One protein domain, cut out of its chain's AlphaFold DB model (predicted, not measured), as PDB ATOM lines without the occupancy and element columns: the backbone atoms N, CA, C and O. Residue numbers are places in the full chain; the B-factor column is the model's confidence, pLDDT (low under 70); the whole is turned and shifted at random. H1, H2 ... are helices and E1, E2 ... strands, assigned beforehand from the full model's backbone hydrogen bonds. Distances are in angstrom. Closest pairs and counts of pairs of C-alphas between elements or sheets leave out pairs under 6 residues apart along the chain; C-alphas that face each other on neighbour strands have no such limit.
ATOM      1  N   LYS A  34      22.750 -52.256 -26.057       84.31
ATOM      2  CA  LYS A  34      23.152 -53.603 -25.651       84.31
ATOM      3  C   LYS A  34      24.673 -53.749 -25.538       84.31
ATOM      4  O   LYS A  34      25.159 -54.295 -24.553       84.31
ATOM      5  N   GLN A  35      25.415 -53.226 -26.511       85.81
ATOM      6  CA  GLN A  35      26.880 -53.238 -26.503       85.81
ATOM      7  C   GLN A  35      27.449 -52.385 -25.360       85.81
ATOM      8  O   GLN A  35      28.440 -52.766 -24.745       85.81
ATOM      9  N   LEU A  36      26.798 -51.265 -25.019       86.06
ATOM     10  CA  LEU A  36      27.185 -50.444 -23.867       86.06
ATOM     11  C   LEU A  36      27.069 -51.241 -22.565       86.06
ATOM     12  O   LEU A  36      27.975 -51.218 -21.734       86.06
ATOM     13  N   ILE A  37      25.959 -51.960 -22.394       88.94
ATOM     14  CA  ILE A  37      25.735 -52.800 -21.216       88.94
ATOM     15  C   ILE A  37      26.727 -53.963 -21.166       88.94
ATOM     16  O   ILE A  37      27.249 -54.252 -20.088       88.94
ATOM     17  N   GLU A  38      27.034 -54.593 -22.302       89.44
ATOM     18  CA  GLU A  38      28.071 -55.630 -22.392       89.44
ATOM     19  C   GLU A  38      29.435 -55.080 -21.940       89.44
ATOM     20  O   GLU A  38      30.030 -55.638 -21.020       89.44
ATOM     21  N   LEU A  39      29.867 -53.920 -22.448       89.31
ATOM     22  CA  LEU A  39      31.132 -53.283 -22.050       89.31
ATOM     23  C   LEU A  39      31.193 -52.922 -20.560       89.31
ATOM     24  O   LEU A  39      32.219 -53.131 -19.908       89.31
ATOM     25  N   ILE A  40      30.104 -52.380 -20.009       90.69
ATOM     26  CA  ILE A  40      30.012 -52.043 -18.581       90.69
ATOM     27  C   ILE A  40      30.052 -53.311 -17.727       90.69
ATOM     28  O   ILE A  40      30.684 -53.325 -16.672       90.69
ATOM     29  N   THR A  41      29.423 -54.391 -18.190       90.25
ATOM     30  CA  THR A  41      29.426 -55.682 -17.495       90.25
ATOM     31  C   THR A  41      30.812 -56.329 -17.528       90.25
ATOM     32  O   THR A  41      31.271 -56.830 -16.504       90.25
ATOM     33  N   GLU A  42      31.514 -56.269 -18.661       92.25
ATOM     34  CA  GLU A  42      32.891 -56.764 -18.803       92.25
ATOM     35  C   GLU A  42      33.893 -55.984 -17.941       92.25
ATOM     36  O   GLU A  42      34.869 -56.553 -17.456       92.25
ATOM     37  N   ASN A  43      33.633 -54.695 -17.700       92.69
ATOM     38  CA  ASN A  43      34.482 -53.817 -16.894       92.69
ATOM     39  C   ASN A  43      33.829 -53.425 -15.556       92.69
ATOM     40  O   ASN A  43      34.083 -52.339 -15.018       92.69
ATOM     41  N   ASN A  44      32.986 -54.308 -15.009       91.81
ATOM     42  CA  ASN A  44      32.172 -54.038 -13.824       91.81
ATOM     43  C   ASN A  44      33.010 -53.511 -12.650       91.81
ATOM     44  O   ASN A  44      32.708 -52.455 -12.101       91.81
ATOM     45  N   GLU A  45      34.122 -54.181 -12.336       93.31
ATOM     46  CA  GLU A  45      34.992 -53.811 -11.214       93.31
ATOM     47  C   GLU A  45      35.545 -52.385 -11.312       93.31
ATOM     48  O   GLU A  45      35.894 -51.792 -10.292       93.31
ATOM     49  N   TYR A  46      35.641 -51.825 -12.519       93.56
ATOM     50  CA  TYR A  46      36.172 -50.489 -12.737       93.56
ATOM     51  C   TYR A  46      35.084 -49.424 -12.605       93.56
ATOM     52  O   TYR A  46      35.268 -48.468 -11.853       93.56
ATOM     53  N   CYS A  47      33.950 -49.611 -13.282       93.88
ATOM     54  CA  CYS A  47      32.952 -48.561 -13.492       93.88
ATOM     55  C   CYS A  47      31.636 -48.747 -12.719       93.88
ATOM     56  O   CYS A  47      30.863 -47.794 -12.606       93.88
ATOM     57  N   THR A  48      31.390 -49.929 -12.150       95.31
ATOM     58  CA  THR A  48      30.186 -50.240 -11.365       95.31
ATOM     59  C   THR A  48      30.487 -50.186  -9.870       95.31
ATOM     60  O   THR A  48      31.486 -50.727  -9.403       95.31
ATOM     61  N   ASP A  49      29.621 -49.515  -9.114       96.69
ATOM     62  CA  ASP A  49      29.656 -49.481  -7.649       96.69
ATOM     63  C   ASP A  49      28.856 -50.652  -7.060       96.69
ATOM     64  O   ASP A  49      29.368 -51.471  -6.299       96.69
ATOM     65  N   LYS A  50      27.584 -50.768  -7.460       95.25
ATOM     66  CA  LYS A  50      26.651 -51.781  -6.948       95.25
ATOM     67  C   LYS A  50      25.533 -52.077  -7.945       95.25
ATOM     68  O   LYS A  50      25.227 -51.274  -8.824       95.25
ATOM     69  N   MET A  51      24.890 -53.231  -7.781       93.75
ATOM     70  CA  MET A  51      23.722 -53.633  -8.568       93.75
ATOM     71  C   MET A  51      22.534 -53.890  -7.641       93.75
ATOM     72  O   MET A  51      22.593 -54.777  -6.790       93.75
ATOM     73  N   ILE A  52      21.458 -53.113  -7.789       95.12
ATOM     74  CA  ILE A  52      20.271 -53.192  -6.922       95.12
ATOM     75  C   ILE A  52      19.015 -53.114  -7.787       95.12
ATOM     76  O   ILE A  52      18.846 -52.178  -8.560       95.12
ATOM     77  N   GLY A  53      18.117 -54.097  -7.662       90.81
ATOM     78  CA  GLY A  53      16.792 -54.046  -8.297       90.81
ATOM     79  C   GLY A  53      16.820 -53.897  -9.824       90.81
ATOM     80  O   GLY A  53      15.971 -53.204 -10.377       90.81
ATOM     81  N   GLY A  54      17.810 -54.494 -10.497       91.75
ATOM     82  CA  GLY A  54      17.988 -54.367 -11.948       91.75
ATOM     83  C   GLY A  54      18.616 -53.044 -12.399       91.75
ATOM     84  O   GLY A  54      18.605 -52.752 -13.586       91.75
ATOM     85  N   ARG A  55      19.158 -52.241 -11.478       94.38
ATOM     86  CA  ARG A  55      19.905 -51.012 -11.777       94.38
ATOM     87  C   ARG A  55      21.392 -51.249 -11.584       94.38
ATOM     88  O   ARG A  55      21.788 -51.886 -10.604       94.38
ATOM     89  N   ILE A  56      22.198 -50.698 -12.483       94.75
ATOM     90  CA  ILE A  56      23.658 -50.692 -12.377       94.75
ATOM     91  C   ILE A  56      24.063 -49.298 -11.908       94.75
ATOM     92  O   ILE A  56      23.978 -48.338 -12.674       94.75
ATOM     93  N   TYR A  57      24.453 -49.182 -10.641       96.19
ATOM     94  CA  TYR A  57      24.948 -47.932 -10.074       96.19
ATOM     95  C   TYR A  57      26.402 -47.734 -10.476       96.19
ATOM     96  O   TYR A  57      27.234 -48.626 -10.308       96.19
ATOM     97  N   LEU A  58      26.692 -46.561 -11.020       96.06
ATOM     98  CA  LEU A  58      27.989 -46.205 -11.570       96.06
ATOM     99  C   LEU A  58      28.853 -45.552 -10.495       96.06
ATOM    100  O   LEU A  58      28.360 -44.766  -9.681       96.06
ATOM    101  N   LYS A  59      30.158 -45.826 -10.517       96.75
ATOM    102  CA  LYS A  59      31.081 -45.176  -9.587       96.75
ATOM    103  C   LYS A  59      31.179 -43.674  -9.880       96.75
ATOM    104  O   LYS A  59      31.501 -43.309 -11.013       96.75
ATOM    105  N   PRO A  60      30.960 -42.787  -8.892       94.50
ATOM    106  CA  PRO A  60      30.919 -41.345  -9.134       94.50
ATOM    107  C   PRO A  60      32.211 -40.754  -9.715       94.50
ATOM    108  O   PRO A  60      32.155 -39.817 -10.504       94.50
ATOM    109  N   ASP A  61      33.372 -41.305  -9.358       95.62
ATOM    110  CA  ASP A  61      34.695 -40.879  -9.839       95.62
ATOM    111  C   ASP A  61      34.976 -41.278 -11.299       95.62
ATOM    112  O   ASP A  61      35.932 -40.796 -11.912       95.62
ATOM    113  N   GLN A  62      34.128 -42.132 -11.873       95.19
ATOM    114  CA  GLN A  62      34.208 -42.567 -13.263       95.19
ATOM    115  C   GLN A  62      33.215 -41.837 -14.177       95.19
ATOM    116  O   GLN A  62      33.231 -42.061 -15.387       95.19
ATOM    117  N   ILE A  63      32.380 -40.944 -13.635       93.94
ATOM    118  CA  ILE A  63      31.368 -40.196 -14.389       93.94
ATOM    119  C   ILE A  63      31.869 -38.779 -14.681       93.94
ATOM    120  O   ILE A  63      32.188 -38.010 -13.776       93.94
ATOM    121  N   TYR A  64      31.876 -38.404 -15.959       93.50
ATOM    122  CA  TYR A  64      32.390 -37.129 -16.449       93.50
ATOM    123  C   TYR A  64      31.287 -36.360 -17.186       93.50
ATOM    124  O   TYR A  64      30.981 -36.667 -18.341       93.50
ATOM    125  N   PRO A  65      30.663 -35.355 -16.549       90.69
ATOM    126  CA  PRO A  65      29.716 -34.480 -17.224       90.69
ATOM    127  C   PRO A  65      30.449 -33.497 -18.149       90.69
ATOM    128  O   PRO A  65      31.455 -32.895 -17.773       90.69
ATOM    129  N   SER A  66      29.923 -33.294 -19.355       89.00
ATOM    130  CA  SER A  66      30.435 -32.335 -20.336       89.00
ATOM    131  C   SER A  66      29.289 -31.591 -21.037       89.00
ATOM    132  O   SER A  66      28.110 -31.853 -20.797       89.00
ATOM    133  N   ARG A  67      29.623 -30.635 -21.919       88.06
ATOM    134  CA  ARG A  67      28.624 -29.931 -22.749       88.06
ATOM    135  C   ARG A  67      27.935 -30.844 -23.766       88.06
ATOM    136  O   ARG A  67      26.869 -30.494 -24.257       88.06
ATOM    137  N   GLU A  68      28.550 -31.974 -24.086       84.56
ATOM    138  CA  GLU A  68      28.074 -32.923 -25.094       84.56
ATOM    139  C   GLU A  68      27.251 -34.050 -24.460       84.56
ATOM    140  O   GLU A  68      26.462 -34.699 -25.138       84.56
ATOM    141  N   GLY A  69      27.364 -34.270 -23.151       87.38
ATOM    142  CA  GLY A  69      26.595 -35.282 -22.439       87.38
ATOM    143  C   GLY A  69      27.318 -35.785 -21.200       87.38
ATOM    144  O   GLY A  69      28.195 -35.115 -20.658       87.38
ATOM    145  N   VAL A  70      26.940 -36.977 -20.753       90.06
ATOM    146  CA  VAL A  70      27.581 -37.660 -19.628       90.06
ATOM    147  C   VAL A  70      28.435 -38.788 -20.178       90.06
ATOM    148  O   VAL A  70      27.959 -39.588 -20.977       90.06
ATOM    149  N   PHE A  71      29.689 -38.856 -19.751       92.06
ATOM    150  CA  PHE A  71      30.630 -39.890 -20.165       92.06
ATOM    151  C   PHE A  71      30.973 -40.784 -18.980       92.06
ATOM    152  O   PHE A  71      31.107 -40.306 -17.854       92.06
ATOM    153  N   LEU A  72      31.132 -42.075 -19.241       92.81
ATOM    154  CA  LEU A  72      31.623 -43.056 -18.287       92.81
ATOM    155  C   LEU A  72      33.013 -43.494 -18.704       92.81
ATOM    156  O   LEU A  72      33.223 -43.929 -19.835       92.81
ATOM    157  N   ARG A  73      33.950 -43.433 -17.769       93.19
ATOM    158  CA  ARG A  73      35.229 -44.103 -17.922       93.19
ATOM    159  C   ARG A  73      35.035 -45.581 -17.583       93.19
ATOM    160  O   ARG A  73      34.830 -45.933 -16.424       93.19
ATOM    161  N   ILE A  74      35.060 -46.437 -18.601       90.81
ATOM    162  CA  ILE A  74      34.820 -47.878 -18.430       90.81
ATOM    163  C   ILE A  74      36.095 -48.633 -18.041       90.81
ATOM    164  O   ILE A  74      36.012 -49.668 -17.397       90.81
ATOM    165  N   ASN A  75      37.272 -48.097 -18.367       87.50
ATOM    166  CA  ASN A  75      38.576 -48.628 -17.968       87.50
ATOM    167  C   ASN A  75      39.622 -47.490 -17.919       87.50
ATOM    168  O   ASN A  75      39.280 -46.315 -17.981       87.50
ATOM    169  N   GLN A  76      40.919 -47.790 -17.812       82.81
ATOM    170  CA  GLN A  76      41.942 -46.736 -17.691       82.81
ATOM    171  C   GLN A  76      42.018 -45.773 -18.893       82.81
ATOM    172  O   GLN A  76      42.433 -44.624 -18.714       82.81
ATOM    173  N   PHE A  77      41.607 -46.203 -20.085       77.44
ATOM    174  CA  PHE A  77      41.836 -45.486 -21.342       77.44
ATOM    175  C   PHE A  77      40.541 -45.002 -22.004       77.44
ATOM    176  O   PHE A  77      40.523 -43.908 -22.572       77.44
ATOM    177  N   ASP A  78      39.459 -45.767 -21.870       84.88
ATOM    178  CA  ASP A  78      38.259 -45.599 -22.680       84.88
ATOM    179  C   ASP A  78      37.167 -44.811 -21.953       84.88
ATOM    180  O   ASP A  78      36.826 -45.068 -20.791       84.88
ATOM    181  N   LEU A  79      36.604 -43.844 -22.680       89.44
ATOM    182  CA  LEU A  79      35.454 -43.040 -22.286       89.44
ATOM    183  C   LEU A  79      34.314 -43.328 -23.253       89.44
ATOM    184  O   LEU A  79      34.452 -43.142 -24.458       89.44
ATOM    185  N   VAL A  80      33.169 -43.729 -22.714       88.75
ATOM    186  CA  VAL A  80      31.969 -43.981 -23.510       88.75
ATOM    187  C   VAL A  80      30.895 -42.987 -23.119       88.75
ATOM    188  O   VAL A  80      30.673 -42.721 -21.935       88.75
ATOM    189  N   ARG A  81      30.224 -42.411 -24.114       88.44
ATOM    190  CA  ARG A  81      29.095 -41.521 -23.873       88.44
ATOM    191  C   ARG A  81      27.890 -42.343 -23.427       88.44
ATOM    192  O   ARG A  81      27.483 -43.286 -24.097       88.44
ATOM    193  N   LEU A  82      27.308 -41.976 -22.294       87.50
ATOM    194  CA  LEU A  82      26.098 -42.604 -21.786       87.50
ATOM    195  C   LEU A  82      24.886 -41.990 -22.482       87.50
ATOM    196  O   LEU A  82      24.669 -40.778 -22.425       87.50
ATOM    197  N   SER A  83      24.085 -42.839 -23.118       80.69
ATOM    198  CA  SER A  83      22.836 -42.448 -23.775       80.69
ATOM    199  C   SER A  83      21.751 -42.076 -22.763       80.69
ATOM    200  O   SER A  83      21.069 -41.068 -22.935       80.69
ATOM    201  N   CYS A  84      21.639 -42.841 -21.675       83.38
ATOM    202  CA  CYS A  84      20.699 -42.596 -20.584       83.38
ATOM    203  C   CYS A  84      21.387 -42.789 -19.230       83.38
ATOM    204  O   CYS A  84      21.916 -43.861 -18.952       83.38
ATOM    205  N   VAL A  85      21.321 -41.768 -18.373       90.38
ATOM    206  CA  VAL A  85      21.716 -41.835 -16.960       90.38
ATOM    207  C   VAL A  85      20.592 -41.297 -16.098       90.38
ATOM    208  O   VAL A  85      20.011 -40.255 -16.396       90.38
ATOM    209  N   TYR A  86      20.322 -42.009 -15.015       93.56
ATOM    210  CA  TYR A  86      19.371 -41.623 -13.986       93.56
ATOM    211  C   TYR A  86      20.108 -41.386 -12.669       93.56
ATOM    212  O   TYR A  86      21.262 -41.787 -12.510       93.56
ATOM    213  N   SER A  87      19.437 -40.754 -11.713       93.75
ATOM    214  CA  SER A  87      19.976 -40.530 -10.374       93.75
ATOM    215  C   SER A  87      18.884 -40.675  -9.326       93.75
ATOM    216  O   SER A  87      17.767 -40.197  -9.537       93.75
ATOM    217  N   ASP A  88      19.222 -41.282  -8.196       95.31
ATOM    218  CA  ASP A  88      18.410 -41.323  -6.979       95.31
ATOM    219  C   ASP A  88      19.298 -41.136  -5.729       95.31
ATOM    220  O   ASP A  88      20.466 -40.756  -5.848       95.31
ATOM    221  N   ASP A  89      18.750 -41.385  -4.535       95.69
ATOM    222  CA  ASP A  89      19.460 -41.233  -3.254       95.69
ATOM    223  C   ASP A  89      20.679 -42.170  -3.112       95.69
ATOM    224  O   ASP A  89      21.571 -41.910  -2.306       95.69
ATOM    225  N   GLU A  90      20.745 -43.248  -3.899       94.44
ATOM    226  CA  GLU A  90      21.833 -44.229  -3.883       94.44
ATOM    227  C   GLU A  90      22.953 -43.895  -4.880       94.44
ATOM    228  O   GLU A  90      24.033 -44.490  -4.785       94.44
ATOM    229  N   GLY A  91      22.713 -42.965  -5.817       93.69
ATOM    230  CA  GLY A  91      23.691 -42.460  -6.780       93.69
ATOM    231  C   GLY A  91      23.193 -42.426  -8.229       93.69
ATOM    232  O   GLY A  91      21.998 -42.500  -8.515       93.69
ATOM    233  N   CYS A  92      24.137 -42.301  -9.166       94.81
ATOM    234  CA  CYS A  92      23.851 -42.354 -10.600       94.81
ATOM    235  C   CYS A  92      23.767 -43.806 -11.076       94.81
ATOM    236  O   CYS A  92      24.624 -44.618 -10.727       94.81
ATOM    237  N   TYR A  93      22.784 -44.127 -11.913       95.00
ATOM    238  CA  TYR A  93      22.588 -45.483 -12.415       95.00
ATOM    239  C   TYR A  93      22.123 -45.532 -13.868       95.00
ATOM    240  O   TYR A  93      21.585 -44.567 -14.420       95.00
ATOM    241  N   ILE A  94      22.295 -46.708 -14.464       92.75
ATOM    242  CA  ILE A  94      21.732 -47.081 -15.762       92.75
ATOM    243  C   ILE A  94      20.824 -48.302 -15.621       92.75
ATOM    244  O   ILE A  94      20.896 -49.050 -14.639       92.75
ATOM    245  N   ILE A  95      19.958 -48.478 -16.614       90.12
ATOM    246  CA  ILE A  95      19.051 -49.619 -16.716       90.12
ATOM    247  C   ILE A  95      19.523 -50.457 -17.915       90.12
ATOM    248  O   ILE A  95      19.597 -49.898 -19.016       90.12
TER     249      ILE A  95
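What this domain is: This is residues 34 to 95 of the 96 residues of an uncharacterized protein of Chlamydiae bacterium RIFCSPHIGHO2_12_FULL_49_9 (UniProt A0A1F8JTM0). A strongly twisted sheet of four strands stands beside a smaller sheet of three, with H1 and H2 at one side of the pair, where H1 reaches both sheets. The larger sheet, order E1 - E2 - E7 - E6, and the smaller, order E3 - E4 - E5, are antiparallel; the smaller is a meander, each strand the antiparallel neighbour of the one before. The printed part has 62 residues, in chain order H1 H2 E1 E2 E3 E4 E5 E6 E7, class mixed. It is compact, with a radius of gyration of the C-alphas of 10.6 A, and spans 28 by 25 by 21 A.

How they stand to each other: In the larger sheet, E1, residues 48 to 52, and E2, residues 55 to 58, form a hairpin, with N 49 and O 57 2.8 A apart. E7, residues 91 to 94, pairs staggered: with E6, residues 86 to 88, in a hairpin, N 93 and O 86 at 2.9 A, and with E2, N 94 and O 56 at 2.9 A. E4, residues 70 to 73, forms hairpins with E3, residues 63 to 65, N 64 and O 71 at 2.8 A, and E5, residues 79 to 82, N 72 and O 80 at 2.8 A. E5 and E6 are apart. H1, residues 34 to 42, is on both sheets but only grazes each; its closest C-alphas to E1 are Ile 40 and Thr 48, 7.4 A. H2, residues 44 to 47, only grazes the larger sheet. In H1 every O i to N i+4 pair is within hydrogen-bond range; H2 is too short for one.

Where its parts are: H1 begins at C-alpha 34 (23.152, -53.603, -25.651) and measures 12.3 A; E1 measures 11.3 A. E7 ends at C-alpha 94 (21.732, -47.081, -15.762).

The domain as a whole: The farthest C-alphas, Gly 53 and Arg 67, are 30.5 A apart. The printed part has no cut, its links are tight, and no printed residue is under pLDDT 70.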